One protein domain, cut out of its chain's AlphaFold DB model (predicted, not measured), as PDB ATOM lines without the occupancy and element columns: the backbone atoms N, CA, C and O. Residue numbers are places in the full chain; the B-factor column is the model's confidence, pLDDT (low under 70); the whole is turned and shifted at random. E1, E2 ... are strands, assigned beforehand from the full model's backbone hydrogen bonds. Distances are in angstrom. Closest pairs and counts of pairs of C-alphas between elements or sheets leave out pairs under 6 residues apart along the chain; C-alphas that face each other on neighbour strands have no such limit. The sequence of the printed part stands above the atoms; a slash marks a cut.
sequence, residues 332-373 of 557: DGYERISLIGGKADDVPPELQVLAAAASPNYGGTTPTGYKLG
ATOM      1  N   ASP A 332      -5.645  15.916 145.314       89.94
ATOM      2  CA  ASP A 332      -4.273  15.645 145.726       89.94
ATOM      3  C   ASP A 332      -3.523  16.963 146.035       89.94
ATOM      4  O   ASP A 332      -4.097  18.055 146.086       89.94
ATOM      5  N   GLY A 333      -2.214  16.877 146.277       89.56
ATOM      6  CA  GLY A 333      -1.382  18.059 146.496       89.56
ATOM      7  C   GLY A 333      -1.381  19.007 145.292       89.56
ATOM      8  O   GLY A 333      -1.419  18.578 144.141       89.56
ATOM      9  N   TYR A 334      -1.301  20.312 145.560       92.06
ATOM     10  CA  TYR A 334      -1.124  21.302 144.501       92.06
ATOM     11  C   TYR A 334       0.278  21.210 143.910       92.06
ATOM     12  O   TYR A 334       1.274  21.337 144.623       92.06
ATOM     13  N   GLU A 335       0.340  21.085 142.592       92.88
ATOM     14  CA  GLU A 335       1.581  21.065 141.833       92.88
ATOM     15  C   GLU A 335       1.487  21.960 140.595       92.88
ATOM     16  O   GLU A 335       0.417  22.446 140.216       92.88
ATOM     17  N   ARG A 336       2.642  22.238 139.987       92.75
ATOM     18  CA  ARG A 336       2.701  22.963 138.717       92.75
ATOM     19  C   ARG A 336       2.378  21.999 137.588       92.75
ATOM     20  O   ARG A 336       3.057  20.992 137.421       92.75
ATOM     21  N   ILE A 337       1.370  22.343 136.798       90.56
ATOM     22  CA  ILE A 337       0.874  21.528 135.692       90.56
ATOM     23  C   ILE A 337       1.060  22.287 134.386       90.56
ATOM     24  O   ILE A 337       0.730  23.468 134.295       90.56
ATOM     25  N   SER A 338       1.589  21.594 133.376       92.31
ATOM     26  CA  SER A 338       1.660  22.105 132.008       92.31
ATOM     27  C   SER A 338       0.276  22.101 131.364       92.31
ATOM     28  O   SER A 338      -0.369  21.056 131.271       92.31
ATOM     29  N   LEU A 339      -0.134  23.253 130.839       89.00
ATOM     30  CA  LEU A 339      -1.382  23.406 130.092       89.00
ATOM     31  C   LEU A 339      -1.272  22.910 128.643       89.00
ATOM     32  O   LEU A 339      -2.278  22.727 127.968       89.00
ATOM     33  N   ILE A 340      -0.052  22.683 128.146       85.38
ATOM     34  CA  ILE A 340       0.202  22.287 126.752       85.38
ATOM     35  C   ILE A 340       0.692  20.839 126.604       85.38
ATOM     36  O   ILE A 340       1.052  20.421 125.498       85.38
ATOM     37  N   GLY A 341       0.682  20.081 127.707       83.69
ATOM     38  CA  GLY A 341       1.234  18.733 127.820       83.69
ATOM     39  C   GLY A 341       2.733  18.715 128.151       83.69
ATOM     40  O   GLY A 341       3.409  19.742 128.122       83.69
ATOM     41  N   GLY A 342       3.261  17.535 128.484       84.44
ATOM     42  CA  GLY A 342       4.653  17.373 128.924       84.44
ATOM     43  C   GLY A 342       4.879  17.745 130.394       84.44
ATOM     44  O   GLY A 342       3.929  17.949 131.148       84.44
ATOM     45  N   LYS A 343       6.147  17.789 130.819       82.94
ATOM     46  CA  LYS A 343       6.510  18.179 132.188       82.94
ATOM     47  C   LYS A 343       6.404  19.691 132.341       82.94
ATOM     48  O   LYS A 343       6.770  20.418 131.423       82.94
ATOM     49  N   ALA A 344       5.962  20.157 133.508       84.94
ATOM     50  CA  ALA A 344       5.876  21.589 133.783       84.94
ATOM     51  C   ALA A 344       7.238  22.283 133.619       84.94
ATOM     52  O   ALA A 344       7.297  23.316 132.970       84.94
ATOM     53  N   ASP A 345       8.329  21.671 134.088       81.19
ATOM     54  CA  ASP A 345       9.684  22.242 134.003       81.19
ATOM     55  C   ASP A 345      10.167  22.520 132.566       81.19
ATOM     56  O   ASP A 345      11.004  23.395 132.360       81.19
ATOM     57  N   ASP A 346       9.628  21.807 131.571       80.31
ATOM     58  CA  ASP A 346       9.983  21.976 130.154       80.31
ATOM     59  C   ASP A 346       9.129  23.053 129.455       80.31
ATOM     60  O   ASP A 346       9.341  23.380 128.280       80.31
ATOM     61  N   VAL A 347       8.126  23.579 130.158       79.50
ATOM     62  CA  VAL A 347       7.108  24.488 129.636       79.50
ATOM     63  C   VAL A 347       7.269  25.855 130.287       79.50
ATOM     64  O   VAL A 347       7.611  25.941 131.462       79.50
ATOM     65  N   PRO A 348       7.031  26.957 129.566       78.50
ATOM     66  CA  PRO A 348       7.158  28.275 130.163       78.50
ATOM     67  C   PRO A 348       6.160  28.522 131.314       78.50
ATOM     68  O   PRO A 348       5.023  28.054 131.221       78.50
ATOM     69  N   PRO A 349       6.526  29.293 132.362       83.19
ATOM     70  CA  PRO A 349       5.665  29.558 133.527       83.19
ATOM     71  C   PRO A 349       4.283  30.135 133.187       83.19
ATOM     72  O   PRO A 349       3.319  29.990 133.945       83.19
ATOM     73  N   GLU A 350       4.183  30.814 132.050       81.25
ATOM     74  CA  GLU A 350       2.974  31.436 131.537       81.25
ATOM     75  C   GLU A 350       1.938  30.419 131.056       81.25
ATOM     76  O   GLU A 350       0.741  30.692 131.100       81.25
ATOM     77  N   LEU A 351       2.401  29.233 130.663       86.50
ATOM     78  CA  LEU A 351       1.600  28.100 130.201       86.50
ATOM     79  C   LEU A 351       1.537  26.989 131.259       86.50
ATOM     80  O   LEU A 351       1.273  25.826 130.948       86.50
ATOM     81  N   GLN A 352       1.798  27.354 132.513       90.94
ATOM     82  CA  GLN A 352       1.652  26.488 133.669       90.94
ATOM     83  C   GLN A 352       0.633  27.068 134.642       90.94
ATOM     84  O   GLN A 352       0.606  28.281 134.890       90.94
ATOM     85  N   VAL A 353      -0.107  26.177 135.296       90.62
ATOM     86  CA  VAL A 353      -0.959  26.531 136.433       90.62
ATOM     87  C   VAL A 353      -0.561  25.793 137.693       90.62
ATOM     88  O   VAL A 353      -0.004  24.700 137.633       90.62
ATOM     89  N   LEU A 354      -0.850  26.395 138.844       92.75
ATOM     90  CA  LEU A 354      -0.891  25.647 140.097       92.75
ATOM     91  C   LEU A 354      -2.246  24.943 140.171       92.75
ATOM     92  O   LEU A 354      -3.276  25.614 140.207       92.75
ATOM     93  N   ALA A 355      -2.266  23.616 140.197       91.19
ATOM     94  CA  ALA A 355      -3.507  22.857 140.263       91.19
ATOM     95  C   ALA A 355      -3.329  21.538 141.017       91.19
ATOM     96  O   ALA A 355      -2.230  21.001 141.116       91.19
ATOM     97  N   ALA A 356      -4.429  21.050 141.576       91.12
ATOM     98  CA  ALA A 356      -4.512  19.764 142.244       91.12
ATOM     99  C   ALA A 356      -5.363  18.812 141.399       91.12
ATOM    100  O   ALA A 356      -6.469  19.175 140.984       91.12
ATOM    101  N   ALA A 357      -4.846  17.614 141.135       89.75
ATOM    102  CA  ALA A 357      -5.589  16.567 140.445       89.75
ATOM    103  C   ALA A 357      -6.714  16.026 141.336       89.75
ATOM    104  O   ALA A 357      -6.581  15.986 142.561       89.75
ATOM    105  N   ALA A 358      -7.822  15.612 140.727       85.31
ATOM    106  CA  ALA A 358      -8.866  14.878 141.430       85.31
ATOM    107  C   ALA A 358      -8.276  13.579 141.993       85.31
ATOM    108  O   ALA A 358      -7.717  12.777 141.240       85.31
ATOM    109  N   SER A 359      -8.405  13.376 143.306       82.31
ATOM    110  CA  SER A 359      -7.774  12.225 143.947       82.31
ATOM    111  C   SER A 359      -8.450  10.927 143.491       82.31
ATOM    112  O   SER A 359      -9.675  10.800 143.617       82.31
ATOM    113  N   PRO A 360      -7.695   9.917 143.021       76.75
ATOM    114  CA  PRO A 360      -8.257   8.612 142.669       76.75
ATOM    115  C   PRO A 360      -8.893   7.890 143.861       76.75
ATOM    116  O   PRO A 360      -9.739   7.016 143.676       76.75
ATOM    117  N   ASN A 361      -8.473   8.250 145.077       71.62
ATOM    118  CA  ASN A 361      -8.961   7.671 146.324       71.62
ATOM    119  C   ASN A 361     -10.238   8.358 146.835       71.62
ATOM    120  O   ASN A 361     -10.801   7.906 147.832       71.62
ATOM    121  N   TYR A 362     -10.710   9.419 146.166       73.75
ATOM    122  CA  TYR A 362     -11.914  10.132 146.572       73.75
ATOM    123  C   TYR A 362     -13.178   9.314 146.275       73.75
ATOM    124  O   TYR A 362     -13.511   9.038 145.121       73.75
ATOM    125  N   GLY A 363     -13.937   8.969 147.316       53.97
ATOM    126  CA  GLY A 363     -15.172   8.182 147.203       53.97
ATOM    127  C   GLY A 363     -16.345   8.916 146.532       53.97
ATOM    128  O   GLY A 363     -17.359   8.295 146.205       53.97
ATOM    129  N   GLY A 364     -16.235  10.235 146.332       66.25
ATOM    130  CA  GLY A 364     -17.280  11.081 145.749       66.25
ATOM    131  C   GLY A 364     -17.175  11.294 144.229       66.25
ATOM    132  O   GLY A 364     -16.668  10.473 143.461       66.25
ATOM    133  N   THR A 365     -17.729  12.410 143.756       68.50
ATOM    134  CA  THR A 365     -17.532  12.924 142.388       68.50
ATOM    135  C   THR A 365     -16.927  14.311 142.469       68.50
ATOM    136  O   THR A 365     -17.478  15.165 143.165       68.50
ATOM    137  N   THR A 366     -15.839  14.550 141.748       69.62
ATOM    138  CA  THR A 366     -15.354  15.906 141.501       69.62
ATOM    139  C   THR A 366     -16.071  16.493 140.281       69.62
ATOM    140  O   THR A 366     -16.436  15.749 139.366       69.62
ATOM    141  N   PRO A 367     -16.325  17.812 140.259       69.88
ATOM    142  CA  PRO A 367     -16.936  18.473 139.105       69.88
ATOM    143  C   PRO A 367     -15.985  18.536 137.900       69.88
ATOM    144  O   PRO A 367     -16.441  18.576 136.764       69.88
ATOM    145  N   THR A 368     -14.676  18.531 138.152       81.56
ATOM    146  CA  THR A 368     -13.607  18.672 137.160       81.56
ATOM    147  C   THR A 368     -12.471  17.694 137.465       81.56
ATOM    148  O   THR A 368     -12.392  17.138 138.568       81.56
ATOM    149  N   GLY A 369     -11.589  17.466 136.488       80.75
ATOM    150  CA  GLY A 369     -10.386  16.647 136.679       80.75
ATOM    151  C   GLY A 369      -9.320  17.351 137.520       80.75
ATOM    152  O   GLY A 369      -8.536  16.688 138.192       80.75
ATOM    153  N   TYR A 370      -9.327  18.686 137.521       89.75
ATOM    154  CA  TYR A 370      -8.384  19.514 138.260       89.75
ATOM    155  C   TYR A 370      -9.070  20.678 138.968       89.75
ATOM    156  O   TYR A 370     -10.024  21.272 138.458       89.75
ATOM    157  N   LYS A 371      -8.522  21.043 140.126       88.75
ATOM    158  CA  LYS A 371      -8.847  22.269 140.854       88.75
ATOM    159  C   LYS A 371      -7.681  23.240 140.762       88.75
ATOM    160  O   LYS A 371      -6.576  22.911 141.188       88.75
ATOM    161  N   LEU A 372      -7.931  24.449 140.261       88.19
ATOM    162  CA  LEU A 372      -6.913  25.495 140.265       88.19
ATOM    163  C   LEU A 372      -6.610  25.972 141.691       88.19
ATOM    164  O   LEU A 372      -7.509  26.187 142.504       88.19
ATOM    165  N   GLY A 373      -5.324  26.156 141.970       84.88
ATOM    166  CA  GLY A 373      -4.794  26.798 143.174       84.88
ATOM    167  C   GLY A 373      -4.599  28.307 143.013       84.88
ATOM    168  O   GLY A 373      -4.119  28.966 143.930       84.88
TER     169      GLY A 373
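Overview. This is residues 332 to 373 of the 557 residues of an uncharacterized protein of Phycisphaerae bacterium (UniProt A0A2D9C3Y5). With little regular structure, this is a small twisted sheet of three strands, with two long loops reaching out to opposite ends of the domain. The printed part has 42 residues, 13 of them in named strands E1, E2 and E3, an all-strand meander, each strand the antiparallel neighbour of the one before. It is only just loose, close to compact, with a radius of gyration of the C-alphas of 11.3 A and spans of 34 by 15 by 14 A.

Arrangement. Start at E1, residues 335 to 338; it forms a hairpin with E2, residues 352 to 357, where N 337 and O 353 are 2.9 A apart, within hydrogen-bond range. E2 forms a second hairpin with E3, residues 370 to 372; look for N 356 and O 371, 2.9 A apart. The pairing is staggered: E2 pairs with E1 over 352 to 355 and with E3 over 355 to 357. Edge strands E1 and E3 are apart.

Along the chain. Find C-alpha 335 at (1.581, 21.065, 141.833); E1 runs 9.9 A. E2 runs 14.0 A, and E3, 6.5 A, ends at C-alpha 372 (-6.913, 25.495, 140.265).

Size, cuts and confidence. The C-alphas farthest apart, of Pro 348 and Gly 363, are 34.5 A apart. Both links are long, and the printed part has no cut. Residues 363 to 367 are under pLDDT 70.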